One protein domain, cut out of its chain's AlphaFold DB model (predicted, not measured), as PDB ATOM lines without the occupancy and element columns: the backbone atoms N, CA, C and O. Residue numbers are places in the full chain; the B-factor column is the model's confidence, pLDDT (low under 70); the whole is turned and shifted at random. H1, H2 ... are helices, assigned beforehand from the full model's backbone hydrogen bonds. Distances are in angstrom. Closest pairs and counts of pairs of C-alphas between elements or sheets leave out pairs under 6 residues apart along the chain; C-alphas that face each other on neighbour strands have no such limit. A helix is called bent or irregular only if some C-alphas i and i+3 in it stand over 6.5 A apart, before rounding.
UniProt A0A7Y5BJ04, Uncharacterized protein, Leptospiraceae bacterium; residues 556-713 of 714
ATOM      1  N   LYS A 556     -16.507 -31.567  -3.464       81.56
ATOM      2  CA  LYS A 556     -17.731 -31.708  -4.276       81.56
ATOM      3  C   LYS A 556     -17.572 -32.671  -5.449       81.56
ATOM      4  O   LYS A 556     -18.545 -33.298  -5.853       81.56
ATOM      5  N   ALA A 557     -16.380 -32.745  -6.030       78.06
ATOM      6  CA  ALA A 557     -16.128 -33.569  -7.205       78.06
ATOM      7  C   ALA A 557     -15.774 -35.027  -6.862       78.06
ATOM      8  O   ALA A 557     -15.757 -35.880  -7.746       78.06
ATOM      9  N   ILE A 558     -15.503 -35.332  -5.592       80.50
ATOM     10  CA  ILE A 558     -15.206 -36.684  -5.120       80.50
ATOM     11  C   ILE A 558     -16.502 -37.342  -4.606       80.50
ATOM     12  O   ILE A 558     -17.193 -36.746  -3.780       80.50
ATOM     13  N   PRO A 559     -16.846 -38.572  -5.045       82.81
ATOM     14  CA  PRO A 559     -18.041 -39.269  -4.575       82.81
ATOM     15  C   PRO A 559     -18.070 -39.438  -3.044       82.81
ATOM     16  O   PRO A 559     -17.026 -39.733  -2.448       82.81
ATOM     17  N   PRO A 560     -19.248 -39.329  -2.398       77.88
ATOM     18  CA  PRO A 560     -19.397 -39.620  -0.974       77.88
ATOM     19  C   PRO A 560     -18.851 -41.014  -0.621       77.88
ATOM     20  O   PRO A 560     -19.143 -41.989  -1.308       77.88
ATOM     21  N   GLY A 561     -18.047 -41.108   0.442       80.31
ATOM     22  CA  GLY A 561     -17.427 -42.364   0.893       80.31
ATOM     23  C   GLY A 561     -16.034 -42.655   0.317       80.31
ATOM     24  O   GLY A 561     -15.343 -43.537   0.824       80.31
ATOM     25  N   ALA A 562     -15.565 -41.902  -0.683       82.19
ATOM     26  CA  ALA A 562     -14.164 -41.958  -1.095       82.19
ATOM     27  C   ALA A 562     -13.261 -41.206  -0.095       82.19
ATOM     28  O   ALA A 562     -13.664 -40.210   0.507       82.19
ATOM     29  N   ASN A 563     -12.015 -41.670   0.068       90.25
ATOM     30  CA  ASN A 563     -11.020 -41.029   0.936       90.25
ATOM     31  C   ASN A 563     -10.532 -39.708   0.307       90.25
ATOM     32  O   ASN A 563      -9.492 -39.657  -0.354       90.25
ATOM     33  N   TRP A 564     -11.335 -38.656   0.466       86.44
ATOM     34  CA  TRP A 564     -11.100 -37.341  -0.122       86.44
ATOM     35  C   TRP A 564      -9.795 -36.709   0.373       86.44
ATOM     36  O   TRP A 564      -9.113 -36.052  -0.408       86.44
ATOM     37  N   GLU A 565      -9.397 -36.975   1.620       86.69
ATOM     38  CA  GLU A 565      -8.152 -36.480   2.212       86.69
ATOM     39  C   GLU A 565      -6.926 -37.044   1.482       86.69
ATOM     40  O   GLU A 565      -6.041 -36.298   1.061       86.69
ATOM     41  N   LYS A 566      -6.897 -38.361   1.232       91.00
ATOM     42  CA  LYS A 566      -5.826 -38.999   0.451       91.00
ATOM     43  C   LYS A 566      -5.732 -38.410  -0.960       91.00
ATOM     44  O   LYS A 566      -4.629 -38.173  -1.457       91.00
ATOM     45  N   LYS A 567      -6.878 -38.163  -1.603       89.94
ATOM     46  CA  LYS A 567      -6.948 -37.574  -2.951       89.94
ATOM     47  C   LYS A 567      -6.448 -36.130  -2.958       89.94
ATOM     48  O   LYS A 567      -5.605 -35.786  -3.782       89.94
ATOM     49  N   TYR A 568      -6.896 -35.322  -1.999       89.75
ATOM     50  CA  TYR A 568      -6.431 -33.954  -1.785       89.75
ATOM     51  C   TYR A 568      -4.911 -33.901  -1.593       89.75
ATOM     52  O   TYR A 568      -4.224 -33.204  -2.336       89.75
ATOM     53  N   ASN A 569      -4.368 -34.715  -0.683       89.75
ATOM     54  CA  ASN A 569      -2.930 -34.776  -0.423       89.75
ATOM     55  C   ASN A 569      -2.133 -35.197  -1.667       89.75
ATOM     56  O   ASN A 569      -1.051 -34.669  -1.915       89.75
ATOM     57  N   THR A 570      -2.679 -36.103  -2.485       93.50
ATOM     58  CA  THR A 570      -2.063 -36.510  -3.759       93.50
ATOM     59  C   THR A 570      -2.029 -35.346  -4.754       93.50
ATOM     60  O   THR A 570      -0.985 -35.078  -5.348       93.50
ATOM     61  N   ILE A 571      -3.132 -34.604  -4.891       92.50
ATOM     62  CA  ILE A 571      -3.223 -33.429  -5.770       92.50
ATOM     63  C   ILE A 571      -2.243 -32.340  -5.327       92.50
ATOM     64  O   ILE A 571      -1.460 -31.861  -6.144       92.50
ATOM     65  N   VAL A 572      -2.242 -31.980  -4.041       90.81
ATOM     66  CA  VAL A 572      -1.355 -30.941  -3.492       90.81
ATOM     67  C   VAL A 572       0.114 -31.350  -3.612       90.81
ATOM     68  O   VAL A 572       0.945 -30.535  -4.005       90.81
ATOM     69  N   SER A 573       0.439 -32.620  -3.352       91.94
ATOM     70  CA  SER A 573       1.796 -33.160  -3.514       91.94
ATOM     71  C   SER A 573       2.267 -33.142  -4.972       91.94
ATOM     72  O   SER A 573       3.420 -32.814  -5.246       91.94
ATOM     73  N   SER A 574       1.400 -33.459  -5.939       92.12
ATOM     74  CA  SER A 574       1.758 -33.339  -7.359       92.12
ATOM     75  C   SER A 574       1.833 -31.881  -7.819       92.12
ATOM     76  O   SER A 574       2.688 -31.558  -8.640       92.12
ATOM     77  N   PHE A 575       1.003 -30.987  -7.274       93.12
ATOM     78  CA  PHE A 575       1.047 -29.560  -7.598       93.12
ATOM     79  C   PHE A 575       2.324 -28.893  -7.073       93.12
ATOM     80  O   PHE A 575       2.980 -28.169  -7.817       93.12
ATOM     81  N   SER A 576       2.739 -29.195  -5.839       90.38
ATOM     82  CA  SER A 576       3.936 -28.603  -5.220       90.38
ATOM     83  C   SER A 576       5.243 -28.960  -5.937       90.38
ATOM     84  O   SER A 576       6.210 -28.200  -5.878       90.38
ATOM     85  N   LYS A 577       5.274 -30.072  -6.689       92.56
ATOM     86  CA  LYS A 577       6.399 -30.416  -7.580       92.56
ATOM     87  C   LYS A 577       6.555 -29.418  -8.728       92.56
ATOM     88  O   LYS A 577       7.651 -29.269  -9.266       92.56
ATOM     89  N   ILE A 578       5.494 -28.702  -9.097       89.31
ATOM     90  CA  ILE A 578       5.538 -27.655 -10.115       89.31
ATOM     91  C   ILE A 578       5.812 -26.317  -9.437       89.31
ATOM     92  O   ILE A 578       4.954 -25.447  -9.340       89.31
ATOM     93  N   GLN A 579       7.067 -26.120  -9.039       78.31
ATOM     94  CA  GLN A 579       7.549 -24.930  -8.317       78.31
ATOM     95  C   GLN A 579       7.361 -23.587  -9.053       78.31
ATOM     96  O   GLN A 579       7.775 -22.547  -8.557       78.31
ATOM     97  N   ARG A 580       6.805 -23.587 -10.270       80.00
ATOM     98  CA  ARG A 580       6.698 -22.396 -11.122       80.00
ATOM     99  C   ARG A 580       5.273 -21.886 -11.321       80.00
ATOM    100  O   ARG A 580       5.084 -21.002 -12.155       80.00
ATOM    101  N   PHE A 581       4.289 -22.467 -10.645       84.75
ATOM    102  CA  PHE A 581       2.923 -21.958 -10.640       84.75
ATOM    103  C   PHE A 581       2.561 -21.459  -9.250       84.75
ATOM    104  O   PHE A 581       2.897 -22.094  -8.252       84.75
ATOM    105  N   SER A 582       1.878 -20.318  -9.205       87.94
ATOM    106  CA  SER A 582       1.325 -19.797  -7.965       87.94
ATOM    107  C   SER A 582       0.177 -20.703  -7.487       87.94
ATOM    108  O   SER A 582      -0.589 -21.192  -8.323       87.94
ATOM    109  N   PRO A 583       0.039 -20.970  -6.174       86.25
ATOM    110  CA  PRO A 583      -1.042 -21.803  -5.634       86.25
ATOM    111  C   PRO A 583      -2.449 -21.367  -6.057       86.25
ATOM    112  O   PRO A 583      -3.345 -22.201  -6.179       86.25
ATOM    113  N   ASP A 584      -2.631 -20.079  -6.343       88.69
ATOM    114  CA  ASP A 584      -3.911 -19.477  -6.706       88.69
ATOM    115  C   ASP A 584      -4.469 -19.942  -8.068       88.69
ATOM    116  O   ASP A 584      -5.654 -19.736  -8.333       88.69
ATOM    117  N   ILE A 585      -3.659 -20.606  -8.906       92.38
ATOM    118  CA  ILE A 585      -4.095 -21.162 -10.200       92.38
ATOM    119  C   ILE A 585      -4.641 -22.594 -10.103       92.38
ATOM    120  O   ILE A 585      -5.262 -23.093 -11.043       92.38
ATOM    121  N   LEU A 586      -4.403 -23.291  -8.985       91.56
ATOM    122  CA  LEU A 586      -4.881 -24.659  -8.772       91.56
ATOM    123  C   LEU A 586      -6.414 -24.803  -8.913       91.56
ATOM    124  O   LEU A 586      -6.836 -25.768  -9.564       91.56
ATOM    125  N   PRO A 587      -7.263 -23.889  -8.392       91.19
ATOM    126  CA  PRO A 587      -8.706 -23.987  -8.613       91.19
ATOM    127  C   PRO A 587      -9.081 -23.970 -10.102       91.19
ATOM    128  O   PRO A 587      -9.872 -24.812 -10.534       91.19
ATOM    129  N   ASP A 588      -8.460 -23.097 -10.900       93.88
ATOM    130  CA  ASP A 588      -8.685 -23.032 -12.350       93.88
ATOM    131  C   ASP A 588      -8.196 -24.311 -13.050       93.88
ATOM    132  O   ASP A 588      -8.855 -24.834 -13.955       93.88
ATOM    133  N   MET A 589      -7.070 -24.883 -12.606       94.69
ATOM    134  CA  MET A 589      -6.582 -26.165 -13.131       94.69
ATOM    135  C   MET A 589      -7.565 -27.307 -12.870       94.69
ATOM    136  O   MET A 589      -7.790 -28.137 -13.750       94.69
ATOM    137  N   ILE A 590      -8.174 -27.352 -11.685       93.31
ATOM    138  CA  ILE A 590      -9.179 -28.362 -11.325       93.31
ATOM    139  C   ILE A 590     -10.454 -28.178 -12.148       93.31
ATOM    140  O   ILE A 590     -10.994 -29.159 -12.681       93.31
ATOM    141  N   GLN A 591     -10.913 -26.932 -12.282       93.94
ATOM    142  CA  GLN A 591     -12.086 -26.574 -13.075       93.94
ATOM    143  C   GLN A 591     -11.919 -27.010 -14.535       93.94
ATOM    144  O   GLN A 591     -12.831 -27.598 -15.118       93.94
ATOM    145  N   HIS A 592     -10.734 -26.799 -15.112       95.75
ATOM    146  CA  HIS A 592     -10.455 -27.086 -16.518       95.75
ATOM    147  C   HIS A 592      -9.713 -28.409 -16.772       95.75
ATOM    148  O   HIS A 592      -9.325 -28.676 -17.910       95.75
ATOM    149  N   ARG A 593      -9.547 -29.277 -15.765       95.38
ATOM    150  CA  ARG A 593      -8.676 -30.474 -15.814       95.38
ATOM    151  C   ARG A 593      -8.842 -31.355 -17.056       95.38
ATOM    152  O   ARG A 593      -7.852 -31.736 -17.671       95.38
ATOM    153  N   ARG A 594     -10.083 -31.631 -17.481       96.00
ATOM    154  CA  ARG A 594     -10.367 -32.488 -18.651       96.00
ATOM    155  C   ARG A 594      -9.958 -31.824 -19.967       96.00
ATOM    156  O   ARG A 594      -9.467 -32.496 -20.869       96.00
ATOM    157  N   LEU A 595     -10.165 -30.512 -20.082       96.56
ATOM    158  CA  LEU A 595      -9.706 -29.739 -21.234       96.56
ATOM    159  C   LEU A 595      -8.174 -29.663 -21.242       96.56
ATOM    160  O   LEU A 595      -7.560 -29.908 -22.275       96.56
ATOM    161  N   LEU A 596      -7.559 -29.408 -20.083       96.62
ATOM    162  CA  LEU A 596      -6.104 -29.377 -19.933       96.62
ATOM    163  C   LEU A 596      -5.453 -30.716 -20.277       96.62
ATOM    164  O   LEU A 596      -4.411 -30.709 -20.921       96.62
ATOM    165  N   ALA A 597      -6.071 -31.846 -19.918       97.06
ATOM    166  CA  ALA A 597      -5.622 -33.173 -20.334       97.06
ATOM    167  C   ALA A 597      -5.572 -33.293 -21.861       97.06
ATOM    168  O   ALA A 597      -4.512 -33.565 -22.414       97.06
ATOM    169  N   LYS A 598      -6.666 -32.953 -22.556       97.88
ATOM    170  CA  LYS A 598      -6.715 -32.983 -24.029       97.88
ATOM    171  C   LYS A 598      -5.676 -32.063 -24.677       97.88
ATOM    172  O   LYS A 598      -4.976 -32.479 -25.596       97.88
ATOM    173  N   ILE A 599      -5.559 -30.826 -24.190       97.75
ATOM    174  CA  ILE A 599      -4.559 -29.852 -24.663       97.75
ATOM    175  C   ILE A 599      -3.152 -30.408 -24.453       97.75
ATOM    176  O   ILE A 599      -2.300 -30.323 -25.338       97.75
ATOM    177  N   ARG A 600      -2.891 -30.991 -23.280       97.06
ATOM    178  CA  ARG A 600      -1.567 -31.484 -22.926       97.06
ATOM    179  C   ARG A 600      -1.175 -32.722 -23.717       97.06
ATOM    180  O   ARG A 600      -0.028 -32.801 -24.152       97.06
ATOM    181  N   ASP A 601      -2.107 -33.640 -23.930       97.62
ATOM    182  CA  ASP A 601      -1.901 -34.833 -24.747       97.62
ATOM    183  C   ASP A 601      -1.617 -34.451 -26.199       97.62
ATOM    184  O   ASP A 601      -0.636 -34.925 -26.773       97.62
ATOM    185  N   GLY A 602      -2.385 -33.506 -26.758       98.00
ATOM    186  CA  GLY A 602      -2.124 -32.945 -28.084       98.00
ATOM    187  C   GLY A 602      -0.737 -32.301 -28.185       98.00
ATOM    188  O   GLY A 602       0.017 -32.592 -29.113       98.00
ATOM    189  N   TYR A 603      -0.350 -31.488 -27.196       98.31
ATOM    190  CA  TYR A 603       0.984 -30.888 -27.146       98.31
ATOM    191  C   TYR A 603       2.085 -31.954 -27.094       98.31
ATOM    192  O   TYR A 603       3.057 -31.884 -27.843       98.31
ATOM    193  N   ASN A 604       1.947 -32.952 -26.220       97.81
ATOM    194  CA  ASN A 604       2.937 -34.015 -26.066       97.81
ATOM    195  C   ASN A 604       3.073 -34.843 -27.352       97.81
ATOM    196  O   ASN A 604       4.197 -35.167 -27.747       97.81
ATOM    197  N   PHE A 605       1.955 -35.127 -28.023       98.12
ATOM    198  CA  PHE A 605       1.936 -35.799 -29.317       98.12
ATOM    199  C   PHE A 605       2.703 -35.003 -30.380       98.12
ATOM    200  O   PHE A 605       3.609 -35.553 -31.004       98.12
ATOM    201  N   GLU A 606       2.429 -33.704 -30.540       98.38
ATOM    202  CA  GLU A 606       3.129 -32.866 -31.526       98.38
ATOM    203  C   GLU A 606       4.628 -32.732 -31.220       98.38
ATOM    204  O   GLU A 606       5.463 -32.867 -32.114       98.38
ATOM    205  N   ILE A 607       5.008 -32.555 -29.950       98.12
ATOM    206  CA  ILE A 607       6.422 -32.488 -29.551       98.12
ATOM    207  C   ILE A 607       7.162 -33.805 -29.817       98.12
ATOM    208  O   ILE A 607       8.350 -33.768 -30.151       98.12
ATOM    209  N   SER A 608       6.492 -34.958 -29.724       97.19
ATOM    210  CA  SER A 608       7.123 -36.255 -30.011       97.19
ATOM    211  C   SER A 608       7.667 -36.352 -31.447       97.19
ATOM    212  O   SER A 608       8.722 -36.954 -31.655       97.19
ATOM    213  N   LYS A 609       7.043 -35.652 -32.408       98.31
ATOM    214  CA  LYS A 609       7.432 -35.644 -33.831       98.31
ATOM    215  C   LYS A 609       8.757 -34.923 -34.103       98.31
ATOM    216  O   LYS A 609       9.393 -35.159 -35.129       98.31
ATOM    217  N   ILE A 610       9.218 -34.064 -33.185       98.38
ATOM    218  CA  ILE A 610      10.475 -33.306 -33.342       98.38
ATOM    219  C   ILE A 610      11.678 -34.247 -33.453       98.38
ATOM    220  O   ILE A 610      12.651 -33.917 -34.131       98.38
ATOM    221  N   ARG A 611      11.626 -35.423 -32.812       97.94
ATOM    222  CA  ARG A 611      12.699 -36.420 -32.905       97.94
ATOM    223  C   ARG A 611      12.896 -36.891 -34.346       97.94
ATOM    224  O   ARG A 611      14.018 -36.837 -34.848       97.94
ATOM    225  N   ASP A 612      11.813 -37.296 -35.000       98.06
ATOM    226  CA  ASP A 612      11.854 -37.819 -36.366       98.06
ATOM    227  C   ASP A 612      12.212 -36.710 -37.360       98.06
ATOM    228  O   ASP A 612      13.031 -36.913 -38.255       98.06
ATOM    229  N   MET A 613      11.693 -35.497 -37.139       98.31
ATOM    230  CA  MET A 613      12.048 -34.310 -37.922       98.31
ATOM    231  C   MET A 613      13.546 -33.973 -37.833       98.31
ATOM    232  O   MET A 613      14.173 -33.673 -38.853       98.31
ATOM    233  N   ALA A 614      14.135 -34.031 -36.633       98.44
ATOM    234  CA  ALA A 614      15.562 -33.787 -36.437       98.44
ATOM    235  C   ALA A 614      16.409 -34.856 -37.143       98.44
ATOM    236  O   ALA A 614      17.349 -34.522 -37.862       98.44
ATOM    237  N   ALA A 615      16.047 -36.135 -36.989       98.31
ATOM    238  CA  ALA A 615      16.744 -37.244 -37.635       98.31
ATOM    239  C   ALA A 615      16.679 -37.152 -39.170       98.31
ATOM    240  O   ALA A 615      17.700 -37.312 -39.841       98.31
ATOM    241  N   ALA A 616      15.506 -36.835 -39.726       98.25
ATOM    242  CA  ALA A 616      15.323 -36.635 -41.160       98.25
ATOM    243  C   ALA A 616      16.147 -35.451 -41.689       98.25
ATOM    244  O   ALA A 616      16.780 -35.564 -42.737       98.25
ATOM    245  N   SER A 617      16.193 -34.342 -40.942       98.06
ATOM    246  CA  SER A 617      16.969 -33.150 -41.312       98.06
ATOM    247  C   SER A 617      18.470 -33.438 -41.371       98.06
ATOM    248  O   SER A 617      19.122 -33.089 -42.353       98.06
ATOM    249  N   LEU A 618      19.005 -34.144 -40.371       98.00
ATOM    250  CA  LEU A 618      20.418 -34.532 -40.339       98.00
ATOM    251  C   LEU A 618      20.759 -35.542 -41.442       98.00
ATOM    252  O   LEU A 618      21.785 -35.403 -42.103       98.00
ATOM    253  N   LYS A 619      19.883 -36.524 -41.699       98.19
ATOM    254  CA  LYS A 619      20.060 -37.490 -42.797       98.19
ATOM    255  C   LYS A 619      20.072 -36.812 -44.171       98.19
ATOM    256  O   LYS A 619      20.765 -37.278 -45.069       98.19
ATOM    257  N   ALA A 620      19.337 -35.713 -44.326       97.94
ATOM    258  CA  ALA A 620      19.328 -34.893 -45.535       97.94
ATOM    259  C   ALA A 620      20.561 -33.972 -45.673       97.94
ATOM    260  O   ALA A 620      20.622 -33.185 -46.613       97.94
ATOM    261  N   GLY A 621      21.532 -34.043 -44.755       98.31
ATOM    262  CA  GLY A 621      22.760 -33.247 -44.810       98.31
ATOM    263  C   GLY A 621      22.615 -31.807 -44.314       98.31
ATOM    264  O   GLY A 621      23.530 -31.009 -44.513       98.31
ATOM    265  N   LYS A 622      21.500 -31.448 -43.657       98.44
ATOM    266  CA  LYS A 622      21.359 -30.124 -43.032       98.44
ATOM    267  C   LYS A 622      22.345 -29.963 -41.882       98.44
ATOM    268  O   LYS A 622      22.629 -30.905 -41.140       98.44
ATOM    269  N   SER A 623      22.824 -28.736 -41.690       98.50
ATOM    270  CA  SER A 623      23.711 -28.413 -40.570       98.50
ATOM    271  C   SER A 623      23.000 -28.555 -39.212       98.50
ATOM    272  O   SER A 623      21.768 -28.496 -39.115       98.50
ATOM    273  N   LEU A 624      23.783 -28.692 -38.135       98.44
ATOM    274  CA  LEU A 624      23.259 -28.696 -36.762       98.44
ATOM    275  C   LEU A 624      22.538 -27.387 -36.419       98.44
ATOM    276  O   LEU A 624      21.492 -27.431 -35.776       98.44
ATOM    277  N   GLU A 625      23.058 -26.242 -36.876       98.56
ATOM    278  CA  GLU A 625      22.426 -24.934 -36.663       98.56
ATOM    279  C   GLU A 625      21.034 -24.889 -37.293       98.56
ATOM    280  O   GLU A 625      20.049 -24.557 -36.630       98.56
ATOM    281  N   GLU A 626      20.946 -25.265 -38.568       98.62
ATOM    282  CA  GLU A 626      19.689 -25.247 -39.308       98.62
ATOM    283  C   GLU A 626      18.669 -26.215 -38.691       98.62
ATOM    284  O   GLU A 626      17.513 -25.848 -38.467       98.62
ATOM    285  N   THR A 627      19.112 -27.422 -38.328       98.56
ATOM    286  CA  THR A 627      18.267 -28.422 -37.664       98.56
ATOM    287  C   THR A 627      17.780 -27.927 -36.299       98.56
ATOM    288  O   THR A 627      16.601 -28.075 -35.972       98.56
ATOM    289  N   ALA A 628      18.649 -27.295 -35.503       98.69
ATOM    290  CA  ALA A 628      18.286 -26.731 -34.206       98.69
ATOM    291  C   ALA A 628      17.262 -25.597 -34.340       98.69
ATOM    292  O   ALA A 628      16.287 -25.572 -33.584       98.69
ATOM    293  N   ARG A 629      17.441 -24.692 -35.314       98.56
ATOM    294  CA  ARG A 629      16.487 -23.609 -35.601       98.56
ATOM    295  C   ARG A 629      15.130 -24.165 -36.024       98.56
ATOM    296  O   ARG A 629      14.116 -23.725 -35.491       98.56
ATOM    297  N   GLN A 630      15.105 -25.170 -36.901       98.50
ATOM    298  CA  GLN A 630      13.867 -25.839 -37.326       98.50
ATOM    299  C   GLN A 630      13.156 -26.527 -36.147       98.50
ATOM    300  O   GLN A 630      11.955 -26.332 -35.956       98.50
ATOM    301  N   CYS A 631      13.890 -27.257 -35.299       98.56
ATOM    302  CA  CYS A 631      13.337 -27.911 -34.106       98.56
ATOM    303  C   CYS A 631      12.757 -26.921 -33.091       98.56
ATOM    304  O   CYS A 631      11.654 -27.131 -32.578       98.56
ATOM    305  N   HIS A 632      13.485 -25.840 -32.807       98.56
ATOM    306  CA  HIS A 632      13.035 -24.804 -31.881       98.56
ATOM    307  C   HIS A 632      11.818 -24.053 -32.426       98.56
ATOM    308  O   HIS A 632      10.833 -23.904 -31.703       98.56
ATOM    309  N   ALA A 633      11.847 -23.655 -33.703       98.19
ATOM    310  CA  ALA A 633      10.740 -22.963 -34.356       98.19
ATOM    311  C   ALA A 633       9.466 -23.818 -34.350       98.19
ATOM    312  O   ALA A 633       8.411 -23.344 -33.930       98.19
ATOM    313  N   PHE A 634       9.575 -25.102 -34.713       98.25
ATOM    314  CA  PHE A 634       8.450 -26.034 -34.653       98.25
ATOM    315  C   PHE A 634       7.876 -26.122 -33.233       98.25
ATOM    316  O   PHE A 634       6.683 -25.903 -33.031       98.25
ATOM    317  N   ARG A 635       8.724 -26.354 -32.220       97.94
ATOM    318  CA  ARG A 635       8.285 -26.388 -30.818       97.94
ATOM    319  C   ARG A 635       7.597 -25.096 -30.392       97.94
ATOM    320  O   ARG A 635       6.607 -25.153 -29.666       97.94
ATOM    321  N   ARG A 636       8.139 -23.941 -30.777       96.75
ATOM    322  CA  ARG A 636       7.574 -22.636 -30.421       96.75
ATOM    323  C   ARG A 636       6.186 -22.468 -31.035       96.75
ATOM    324  O   ARG A 636       5.279 -22.082 -30.307       96.75
ATOM    325  N   ASN A 637       6.005 -22.846 -32.299       97.75
ATOM    326  CA  ASN A 637       4.712 -22.801 -32.989       97.75
ATOM    327  C   ASN A 637       3.682 -23.737 -32.343       97.75
ATOM    328  O   ASN A 637       2.569 -23.310 -32.049       97.75
ATOM    329  N   VAL A 638       4.073 -24.976 -32.022       97.88
ATOM    330  CA  VAL A 638       3.227 -25.910 -31.257       97.88
ATOM    331  C   VAL A 638       2.865 -25.314 -29.891       97.88
ATOM    332  O   VAL A 638       1.718 -25.372 -29.455       97.88
ATOM    333  N   GLY A 639       3.835 -24.698 -29.213       96.38
ATOM    334  CA  GLY A 639       3.622 -24.035 -27.930       96.38
ATOM    335  C   GLY A 639       2.651 -22.856 -27.997       96.38
ATOM    336  O   GLY A 639       1.894 -22.676 -27.050       96.38
ATOM    337  N   ILE A 640       2.661 -22.070 -29.076       96.38
ATOM    338  CA  ILE A 640       1.695 -20.984 -29.310       96.38
ATOM    339  C   ILE A 640       0.296 -21.582 -29.470       96.38
ATOM    340  O   ILE A 640      -0.578 -21.301 -28.655       96.38
ATOM    341  N   TYR A 641       0.139 -22.510 -30.415       97.81
ATOM    342  CA  TYR A 641      -1.141 -23.141 -30.730       97.81
ATOM    343  C   TYR A 641      -1.861 -23.709 -29.493       97.81
ATOM    344  O   TYR A 641      -3.031 -23.420 -29.254       97.81
ATOM    345  N   PHE A 642      -1.160 -24.472 -28.644       97.50
ATOM    346  CA  PHE A 642      -1.780 -25.055 -27.444       97.50
ATOM    347  C   PHE A 642      -1.976 -24.056 -26.293       97.50
ATOM    348  O   PHE A 642      -2.871 -24.251 -25.465       97.50
ATOM    349  N   LYS A 643      -1.189 -22.974 -26.220       95.69
ATOM    350  CA  LYS A 643      -1.457 -21.884 -25.265       95.69
ATOM    351  C   LYS A 643      -2.724 -21.125 -25.651       95.69
ATOM    352  O   LYS A 643      -3.516 -20.823 -24.765       95.69
ATOM    353  N   ASP A 644      -2.976 -20.913 -26.939       96.62
ATOM    354  CA  ASP A 644      -4.190 -20.233 -27.416       96.62
ATOM    355  C   ASP A 644      -5.466 -21.033 -27.098       96.62
ATOM    356  O   ASP A 644      -6.521 -20.458 -26.827       96.62
ATOM    357  N   MET A 645      -5.353 -22.361 -27.015       97.75
ATOM    358  CA  MET A 645      -6.421 -23.252 -26.540       97.75
ATOM    359  C   MET A 645      -6.563 -23.303 -25.012       97.75
ATOM    360  O   MET A 645      -7.580 -23.777 -24.504       97.75
ATOM    361  N   THR A 646      -5.549 -22.866 -24.263       97.38
ATOM    362  CA  THR A 646      -5.556 -22.909 -22.794       97.38
ATOM    363  C   THR A 646      -6.496 -21.827 -22.244       97.38
ATOM    364  O   THR A 646      -6.407 -20.685 -22.697       97.38
ATOM    365  N   PRO A 647      -7.374 -22.135 -21.264       97.56
ATOM    366  CA  PRO A 647      -8.261 -21.146 -20.645       97.56
ATOM    367  C   PRO A 647      -7.517 -19.894 -20.167       97.56
ATOM    368  O   PRO A 647      -6.418 -20.010 -19.626       97.56
ATOM    369  N   GLN A 648      -8.136 -18.720 -20.339       96.12
ATOM    370  CA  GLN A 648      -7.506 -17.409 -20.124       96.12
ATOM    371  C   GLN A 648      -6.752 -17.292 -18.783       96.12
ATOM    372  O   GLN A 648      -5.571 -16.958 -18.845       96.12
ATOM    373  N   PRO A 649      -7.316 -17.651 -17.607       94.12
ATOM    374  CA  PRO A 649      -6.598 -17.499 -16.334       94.12
ATOM    375  C   PRO A 649      -5.288 -18.301 -16.284       94.12
ATOM    376  O   PRO A 649      -4.249 -17.830 -15.825       94.12
ATOM    377  N   LEU A 650      -5.312 -19.516 -16.837       95.12
ATOM    378  CA  LEU A 650      -4.151 -20.402 -16.889       95.12
ATOM    379  C   LEU A 650      -3.153 -19.976 -17.970       95.12
ATOM    380  O   LEU A 650      -1.942 -20.090 -17.775       95.12
ATOM    381  N   ARG A 651      -3.644 -19.471 -19.108       96.00
ATOM    382  CA  ARG A 651      -2.812 -18.890 -20.166       96.00
ATOM    383  C   ARG A 651      -2.045 -17.675 -19.645       96.00
ATOM    384  O   ARG A 651      -0.837 -17.601 -19.863       96.00
ATOM    385  N   ASP A 652      -2.709 -16.792 -18.908       94.50
ATOM    386  CA  ASP A 652      -2.095 -15.601 -18.318       94.50
ATOM    387  C   ASP A 652      -1.036 -15.973 -17.286       94.50
ATOM    388  O   ASP A 652       0.077 -15.454 -17.340       94.50
ATOM    389  N   ALA A 653      -1.309 -16.966 -16.433       92.88
ATOM    390  CA  ALA A 653      -0.307 -17.506 -15.519       92.88
ATOM    391  C   ALA A 653       0.918 -18.071 -16.266       92.88
ATOM    392  O   ALA A 653       2.065 -17.839 -15.875       92.88
ATOM    393  N   ILE A 654       0.705 -18.786 -17.379       92.25
ATOM    394  CA  ILE A 654       1.795 -19.302 -18.223       92.25
ATOM    395  C   ILE A 654       2.603 -18.161 -18.854       92.25
ATOM    396  O   ILE A 654       3.832 -18.269 -18.933       92.25
ATOM    397  N   TYR A 655       1.947 -17.103 -19.333       93.94
ATOM    398  CA  TYR A 655       2.606 -15.944 -19.934       93.94
ATOM    399  C   TYR A 655       3.369 -15.118 -18.900       93.94
ATOM    400  O   TYR A 655       4.561 -14.876 -19.104       93.94
ATOM    401  N   GLY A 656       2.746 -14.787 -17.767       90.88
ATOM    402  CA  GLY A 656       3.372 -14.070 -16.655       90.88
ATOM    403  C   GLY A 656       4.639 -14.768 -16.166       90.88
ATOM    404  O   GLY A 656       5.699 -14.153 -16.064       90.88
ATOM    405  N   ARG A 657       4.587 -16.097 -16.013       89.81
ATOM    406  CA  ARG A 657       5.754 -16.915 -15.648       89.81
ATOM    407  C   ARG A 657       6.904 -16.835 -16.657       89.81
ATOM    408  O   ARG A 657       8.058 -17.006 -16.277       89.81
ATOM    409  N   ASN A 658       6.622 -16.674 -17.951       90.56
ATOM    410  CA  ASN A 658       7.668 -16.633 -18.980       90.56
ATOM    411  C   ASN A 658       8.284 -15.237 -19.135       90.56
ATOM    412  O   ASN A 658       9.451 -15.150 -19.518       90.56
ATOM    413  N   LEU A 659       7.528 -14.178 -18.826       90.06
ATOM    414  CA  LEU A 659       8.004 -12.798 -18.931       90.06
ATOM    415  C   LEU A 659       9.205 -12.534 -18.018       90.06
ATOM    416  O   LEU A 659      10.161 -11.920 -18.477       90.06
ATOM    417  N   GLY A 660       9.206 -13.075 -16.794       86.62
ATOM    418  CA  GLY A 660      10.326 -12.923 -15.857       86.62
ATOM    419  C   GLY A 660      11.679 -13.388 -16.427       86.62
ATOM    420  O   GLY A 660      12.575 -12.571 -16.610       86.62
ATOM    421  N   PRO A 661      11.860 -14.684 -16.738       86.62
ATOM    422  CA  PRO A 661      13.158 -15.213 -17.165       86.62
ATOM    423  C   PRO A 661      13.524 -14.959 -18.636       86.62
ATOM    424  O   PRO A 661      14.702 -15.067 -18.970       86.62
ATOM    425  N   TYR A 662      12.561 -14.691 -19.529       84.44
ATOM    426  CA  TYR A 662      12.808 -14.697 -20.984       84.44
ATOM    427  C   TYR A 662      12.404 -13.414 -21.709       84.44
ATOM    428  O   TYR A 662      12.493 -13.375 -22.931       84.44
ATOM    429  N   SER A 663      11.910 -12.387 -21.006       88.56
ATOM    430  CA  SER A 663      11.409 -11.129 -21.598       88.56
ATOM    431  C   SER A 663      10.313 -11.296 -22.669       88.56
ATOM    432  O   SER A 663       9.893 -10.323 -23.286       88.56
ATOM    433  N   THR A 664       9.814 -12.517 -22.908       92.50
ATOM    434  CA  THR A 664       8.733 -12.798 -23.860       92.50
ATOM    435  C   THR A 664       7.718 -13.761 -23.250       92.50
ATOM    436  O   THR A 664       8.071 -14.791 -22.666       92.50
ATOM    437  N   ALA A 665       6.429 -13.472 -23.442       92.06
ATOM    438  CA  ALA A 665       5.328 -14.312 -22.961       92.06
ATOM    439  C   ALA A 665       5.376 -15.741 -23.545       92.06
ATOM    440  O   ALA A 665       4.964 -16.729 -22.926       92.06
ATOM    441  N   LEU A 666       5.946 -15.888 -24.740       91.50
ATOM    442  CA  LEU A 666       6.020 -17.161 -25.450       91.50
ATOM    443  C   LEU A 666       7.114 -18.102 -24.912       91.50
ATOM    444  O   LEU A 666       7.067 -19.297 -25.216       91.50
ATOM    445  N   GLY A 667       8.016 -17.616 -24.053       91.62
ATOM    446  CA  GLY A 667       9.156 -18.370 -23.522       91.62
ATOM    447  C   GLY A 667      10.449 -18.126 -24.315       91.62
ATOM    448  O   GLY A 667      10.473 -17.246 -25.178       91.62
ATOM    449  N   PRO A 668      11.519 -18.899 -24.065       95.31
ATOM    450  CA  PRO A 668      12.851 -18.582 -24.575       95.31
ATOM    451  C   PRO A 668      12.884 -18.540 -26.106       95.31
ATOM    452  O   PRO A 668      12.368 -19.434 -26.793       95.31
ATOM    453  N   THR A 669      13.500 -17.492 -26.641       96.69
ATOM    454  CA  THR A 669      13.872 -17.387 -28.053       96.69
ATOM    455  C   THR A 669      14.995 -18.374 -28.386       96.69
ATOM    456  O   THR A 669      15.551 -19.036 -27.504       96.69
ATOM    457  N   PHE A 670      15.316 -18.530 -29.673       97.88
ATOM    458  CA  PHE A 670      16.453 -19.365 -30.067       97.88
ATOM    459  C   PHE A 670      17.761 -18.818 -29.478       97.88
ATOM    460  O   PHE A 670      18.582 -19.586 -28.979       97.88
ATOM    461  N   ASP A 671      17.907 -17.493 -29.456       97.44
ATOM    462  CA  ASP A 671      19.093 -16.819 -28.935       97.44
ATOM    463  C   ASP A 671      19.200 -16.951 -27.412       97.44
ATOM    464  O   ASP A 671      20.295 -17.191 -26.906       97.44
ATOM    465  N   ASP A 672      18.081 -16.929 -26.675       96.81
ATOM    466  CA  ASP A 672      18.075 -17.235 -25.235       96.81
ATOM    467  C   ASP A 672      18.575 -18.657 -24.965       96.81
ATOM    468  O   ASP A 672      19.364 -18.895 -24.048       96.81
ATOM    469  N   MET A 673      18.136 -19.618 -25.786       97.75
ATOM    470  CA  MET A 673      18.569 -21.009 -25.671       97.75
ATOM    471  C   MET A 673      20.053 -21.168 -26.012       97.75
ATOM    472  O   MET A 673      20.750 -21.917 -25.326       97.75
ATOM    473  N   MET A 674      20.545 -20.450 -27.029       98.31
ATOM    474  CA  MET A 674      21.966 -20.403 -27.372       98.31
ATOM    475  C   MET A 674      22.786 -19.796 -26.237       98.31
ATOM    476  O   MET A 674      23.748 -20.411 -25.789       98.31
ATOM    477  N   LYS A 675      22.381 -18.636 -25.715       97.50
ATOM    478  CA  LYS A 675      23.049 -17.962 -24.595       97.50
ATOM    479  C   LYS A 675      23.128 -18.870 -23.367       97.50
ATOM    480  O   LYS A 675      24.198 -19.001 -22.781       97.50
ATOM    481  N   HIS A 676      22.029 -19.544 -23.025       96.62
ATOM    482  CA  HIS A 676      21.969 -20.496 -21.910       96.62
ATOM    483  C   HIS A 676      22.830 -21.745 -22.126       96.62
ATOM    484  O   HIS A 676      23.404 -22.287 -21.185       96.62
ATOM    485  N   ALA A 677      22.913 -22.240 -23.359       98.00
ATOM    486  CA  ALA A 677      23.765 -23.373 -23.697       98.00
ATOM    487  C   ALA A 677      25.254 -22.996 -23.607       98.00
ATOM    488  O   ALA A 677      26.036 -23.702 -22.973       98.00
ATOM    489  N   LEU A 678      25.631 -21.851 -24.177       97.94
ATOM    490  CA  LEU A 678      27.001 -21.340 -24.155       97.94
ATOM    491  C   LEU A 678      27.455 -20.984 -22.733       97.94
ATOM    492  O   LEU A 678      28.592 -21.271 -22.369       97.94
ATOM    493  N   SER A 679      26.568 -20.452 -21.883       97.31
ATOM    494  CA  SER A 679      26.896 -20.167 -20.477       97.31
ATOM    495  C   SER A 679      27.184 -21.426 -19.650       97.31
ATOM    496  O   SER A 679      27.724 -21.320 -18.553       97.31
ATOM    497  N   LYS A 680      26.835 -22.618 -20.155       97.50
ATOM    498  CA  LYS A 680      27.198 -23.914 -19.558       97.50
ATOM    499  C   LYS A 680      28.530 -24.469 -20.066       97.50
ATOM    500  O   LYS A 680      28.893 -25.579 -19.692       97.50
ATOM    501  N   GLY A 681      29.237 -23.727 -20.920       97.88
ATOM    502  CA  GLY A 681      30.512 -24.145 -21.499       97.88
ATOM    503  C   GLY A 681      30.386 -25.061 -22.717       97.88
ATOM    504  O   GLY A 681      31.390 -25.622 -23.142       97.88
ATOM    505  N   TYR A 682      29.188 -25.221 -23.290       98.25
ATOM    506  CA  TYR A 682      29.033 -25.954 -24.546       98.25
ATOM    507  C   TYR A 682      29.696 -25.197 -25.700       98.25
ATOM    508  O   TYR A 682      29.551 -23.979 -25.827       98.25
ATOM    509  N   SER A 683      30.375 -25.923 -26.587       98.31
ATOM    510  CA  SER A 683      30.765 -25.405 -27.898       98.31
ATOM    511  C   SER A 683      29.529 -25.064 -28.739       98.31
ATOM    512  O   SER A 683      28.409 -25.484 -28.444       98.31
ATOM    513  N   LYS A 684      29.713 -24.327 -29.843       98.19
ATOM    514  CA  LYS A 684      28.599 -23.938 -30.724       98.19
ATOM    515  C   LYS A 684      27.808 -25.156 -31.241       98.19
ATOM    516  O   LYS A 684      26.581 -25.128 -31.243       98.19
ATOM    517  N   ASN A 685      28.493 -26.238 -31.615       98.38
ATOM    518  CA  ASN A 685      27.839 -27.463 -32.089       98.38
ATOM    519  C   ASN A 685      27.108 -28.205 -30.960       98.38
ATOM    520  O   ASN A 685      25.958 -28.603 -31.139       98.38
ATOM    521  N   GLU A 686      27.720 -28.320 -29.779       98.44
ATOM    522  CA  GLU A 686      27.069 -28.913 -28.601       98.44
ATOM    523  C   GLU A 686      25.853 -28.095 -28.147       98.44
ATOM    524  O   GLU A 686      24.846 -28.660 -27.719       98.44
ATOM    525  N   ALA A 687      25.899 -26.767 -28.294       98.56
ATOM    526  CA  ALA A 687      24.766 -25.891 -28.033       98.56
ATOM    527  C   ALA A 687      23.598 -26.176 -28.990       98.56
ATOM    528  O   ALA A 687      22.452 -26.272 -28.548       98.56
ATOM    529  N   PHE A 688      23.859 -26.400 -30.280       98.75
ATOM    530  CA  PHE A 688      22.813 -26.797 -31.227       98.75
ATOM    531  C   PHE A 688      22.217 -28.166 -30.906       98.75
ATOM    532  O   PHE A 688      20.992 -28.310 -30.882       98.75
ATOM    533  N   GLU A 689      23.045 -29.156 -30.575       98.56
ATOM    534  CA  GLU A 689      22.547 -30.454 -30.113       98.56
ATOM    535  C   GLU A 689      21.714 -30.336 -28.835       98.56
ATOM    536  O   GLU A 689      20.676 -30.992 -28.698       98.56
ATOM    537  N   TYR A 690      22.146 -29.488 -27.898       98.44
ATOM    538  CA  TYR A 690      21.397 -29.182 -26.689       98.44
ATOM    539  C   TYR A 690      20.016 -28.617 -27.029       98.44
ATOM    540  O   TYR A 690      19.025 -29.078 -26.465       98.44
ATOM    541  N   ILE A 691      19.922 -27.682 -27.979       98.62
ATOM    542  CA  ILE A 691      18.647 -27.091 -28.411       98.62
ATOM    543  C   ILE A 691      17.749 -28.128 -29.090       98.62
ATOM    544  O   ILE A 691      16.553 -28.177 -28.788       98.62
ATOM    545  N   ILE A 692      18.298 -28.996 -29.946       98.62
ATOM    546  CA  ILE A 692      17.550 -30.103 -30.567       98.62
ATOM    547  C   ILE A 692      16.969 -31.013 -29.475       98.62
ATOM    548  O   ILE A 692      15.761 -31.254 -29.442       98.62
ATOM    549  N   LYS A 693      17.801 -31.456 -28.522       98.19
ATOM    550  CA  LYS A 693      17.384 -32.317 -27.399       98.19
ATOM    551  C   LYS A 693      16.367 -31.621 -26.491       98.19
ATOM    552  O   LYS A 693      15.378 -32.232 -26.093       98.19
ATOM    553  N   ALA A 694      16.578 -30.349 -26.163       97.62
ATOM    554  CA  ALA A 694      15.657 -29.562 -25.346       97.62
ATOM    555  C   ALA A 694      14.300 -29.379 -26.040       97.62
ATOM    556  O   ALA A 694      13.260 -29.422 -25.378       97.62
ATOM    557  N   SER A 695      14.299 -29.263 -27.371       98.12
ATOM    558  CA  SER A 695      13.076 -29.113 -28.157       98.12
ATOM    559  C   SER A 695      12.181 -30.356 -28.115       98.12
ATOM    560  O   SER A 695      10.972 -30.240 -28.274       98.12
ATOM    561  N   GLN A 696      12.736 -31.527 -27.801       97.69
ATOM    562  CA  GLN A 696      12.004 -32.797 -27.705       97.69
ATOM    563  C   GLN A 696      11.413 -33.070 -26.309       97.69
ATOM    564  O   GLN A 696      10.615 -33.987 -26.142       97.69
ATOM    565  N   ARG A 697      11.809 -32.315 -25.274       95.94
ATOM    566  CA  ARG A 697      11.419 -32.608 -23.882       95.94
ATOM    567  C   ARG A 697      10.106 -31.942 -23.511       95.94
ATOM    568  O   ARG A 697       9.899 -30.768 -23.805       95.94
ATOM    569  N   THR A 698       9.230 -32.633 -22.801       95.50
ATOM    570  CA  THR A 698       8.051 -32.022 -22.166       95.50
ATOM    571  C   THR A 698       8.303 -31.881 -20.663       95.50
ATOM    572  O   THR A 698       9.341 -32.314 -20.172       95.50
ATOM    573  N   ASN A 699       7.428 -31.177 -19.943       94.31
ATOM    574  CA  ASN A 699       7.550 -31.025 -18.489       94.31
ATOM    575  C   ASN A 699       6.848 -32.230 -17.832       94.31
ATOM    576  O   ASN A 699       5.616 -32.301 -17.950       94.31
ATOM    577  N   PRO A 700       7.592 -33.183 -17.235       95.69
ATOM    578  CA  PRO A 700       7.011 -34.402 -16.689       95.69
ATOM    579  C   PRO A 700       6.167 -34.140 -15.440       95.69
ATOM    580  O   PRO A 700       5.143 -34.793 -15.280       95.69
ATOM    581  N   GLU A 701       6.516 -33.158 -14.609       95.75
ATOM    582  CA  GLU A 701       5.756 -32.816 -13.402       95.75
ATOM    583  C   GLU A 701       4.359 -32.278 -13.749       95.75
ATOM    584  O   GLU A 701       3.367 -32.654 -13.132       95.75
ATOM    585  N   LEU A 702       4.249 -31.458 -14.797       94.75
ATOM    586  CA  LEU A 702       2.972 -30.969 -15.317       94.75
ATOM    587  C   LEU A 702       2.152 -32.086 -15.969       94.75
ATOM    588  O   LEU A 702       0.931 -32.099 -15.832       94.75
ATOM    589  N   ASN A 703       2.808 -33.024 -16.663       95.88
ATOM    590  CA  ASN A 703       2.127 -34.212 -17.187       95.88
ATOM    591  C   ASN A 703       1.538 -35.039 -16.034       95.88
ATOM    592  O   ASN A 703       0.384 -35.457 -16.107       95.88
ATOM    593  N   ASP A 704       2.318 -35.238 -14.968       96.12
ATOM    594  CA  ASP A 704       1.897 -35.977 -13.782       96.12
ATOM    595  C   ASP A 704       0.732 -35.292 -13.070       96.12
ATOM    596  O   ASP A 704      -0.278 -35.937 -12.807       96.12
ATOM    597  N   LEU A 705       0.815 -33.978 -12.835       95.69
ATOM    598  CA  LEU A 705      -0.272 -33.230 -12.210       95.69
ATOM    599  C   LEU A 705      -1.565 -33.323 -13.020       95.69
ATOM    600  O   LEU A 705      -2.609 -33.608 -12.448       95.69
ATOM    601  N   ILE A 706      -1.530 -33.094 -14.336       95.75
ATOM    602  CA  ILE A 706      -2.747 -33.134 -15.162       95.75
ATOM    603  C   ILE A 706      -3.366 -34.539 -15.157       95.75
ATOM    604  O   ILE A 706      -4.591 -34.678 -15.069       95.75
ATOM    605  N   ARG A 707      -2.530 -35.584 -15.174       96.38
ATOM    606  CA  ARG A 707      -2.970 -36.973 -15.006       96.38
ATOM    607  C   ARG A 707      -3.620 -37.190 -13.637       96.38
ATOM    608  O   ARG A 707      -4.726 -37.719 -13.587       96.38
ATOM    609  N   VAL A 708      -2.975 -36.755 -12.554       95.69
ATOM    610  CA  VAL A 708      -3.488 -36.858 -11.177       95.69
ATOM    611  C   VAL A 708      -4.809 -36.112 -11.027       95.69
ATOM    612  O   VAL A 708      -5.769 -36.688 -10.535       95.69
ATOM    613  N   LEU A 709      -4.909 -34.877 -11.519       93.88
ATOM    614  CA  LEU A 709      -6.152 -34.106 -11.498       93.88
ATOM    615  C   LEU A 709      -7.281 -34.858 -12.209       93.88
ATOM    616  O   LEU A 709      -8.391 -34.916 -11.695       93.88
ATOM    617  N   THR A 710      -7.002 -35.462 -13.364       94.25
ATOM    618  CA  THR A 710      -8.009 -36.190 -14.154       94.25
ATOM    619  C   THR A 710      -8.409 -37.527 -13.519       94.25
ATOM    620  O   THR A 710      -9.562 -37.925 -13.628       94.25
ATOM    621  N   GLN A 711      -7.479 -38.225 -12.861       94.19
ATOM    622  CA  GLN A 711      -7.732 -39.526 -12.230       94.19
ATOM    623  C   GLN A 711      -8.370 -39.400 -10.845       94.19
ATOM    624  O   GLN A 711      -9.244 -40.186 -10.484       94.19
ATOM    625  N   GLU A 712      -7.926 -38.426 -10.052       89.75
ATOM    626  CA  GLU A 712      -8.366 -38.293  -8.668       89.75
ATOM    627  C   GLU A 712      -9.698 -37.557  -8.538       89.75
ATOM    628  O   GLU A 712     -10.426 -37.817  -7.576       89.75
ATOM    629  N   ILE A 713     -10.025 -36.706  -9.515       88.44
ATOM    630  CA  ILE A 713     -11.247 -35.903  -9.573       88.44
ATOM    631  C   ILE A 713     -12.107 -36.390 -10.757       88.44
ATOM    632  O   ILE A 713     -11.904 -35.907 -11.881       88.44
TER     633      ILE A 713
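What this domain is: This is residues 556 to 713 of the 714 residues of an uncharacterized protein of Leptospiraceae bacterium (UniProt A0A7Y5BJ04). An elongated body of helices has a long helical hairpin along it: H3 and H4 follow each other in nearly one line, and H5 folds back beside them. H7 and H8 pack on the H4 end of H5, while H1, H2 and H9 gather at the opposite end of the body, where H6 packs on H2. The printed part has 158 residues with nine named helices, H1 to H9 in order, and no named strand; its class is all helix, with the packing part aligned and part crossed. It is only just compact, close to loose, with a radius of gyration of the C-alphas of 18.1 A, and only just elongated, spanning 61 by 31 by 27 A.

Where its parts are: After residues 556 to 563, H1 spans residues 564 to 576 over 18.1 A, beginning at C-alpha 564 (-11.100, -37.341, -0.122). H2, residues 583 to 591, is only just irregular: C-alphas 584 and 587 are 6.9 A apart. H3, residues 593 to 608, measures 22.0 A, and H4 is residues 610 to 619. H5, residues 624 to 644, is the longest at 30.2 A, with C-alpha 624 at (23.259, -28.696, -36.762). H6, residues 648 to 662, measures 20.5 A. H7 is residues 670 to 678 and H8 residues 684 to 695. H9, residues 700 to 712, measures 17.8 A and ends at C-alpha 712 (-8.366, -38.293, -8.668).

How they stand to each other: H5 is the hub. It touches H8 at a shallow tilt of 28 degrees, the same way, the closest C-alphas being those of Ala 628 and Ile 692, 5.0 A apart. H4 and H5 form a helical hairpin, closest at the C-alphas of Ser 617 and Thr 627, 6.1 A. With residues 635 to 642 alone, H5 touches H3, opposite ways at a shallow tilt of 15 degrees, closest at C-alphas 599 and 642, 6.2 A. H5 and H7 only just touch, with 3 pairs of C-alphas within 8 A, the closest those of His 632 and Phe 670, 6.7 A. H7 touches H8 at a steep tilt of 60 degrees, closest at C-alphas 677 and 687, 5.1 A. H3 touches H9 with residues 593 to 600 alone, closest at C-alphas 597 and 706, 5.9 A. H9 touches H1, opposite ways at a shallow tilt of 16 degrees, closest at C-alphas 574 and 705, 5.3 A. H6 touches H2 with residues 649 to 653 alone, closest at C-alphas 585 and 650, 6.7 A. H3 and H4 meet only through their link; H8 and H9 are apart. Each O i to N i+4 pair is within hydrogen-bond range in H1, H3, H4, H5, H7, H8 and H9, against 3 of 5 in H2 and 9 of 11 in H6.

The domain as a whole: The two C-alphas farthest apart are those of Gly 561 and Gly 621, 61.5 A. The printed part has no cut and no long link. Its mean pLDDT is 94.4, and no printed residue is under 70.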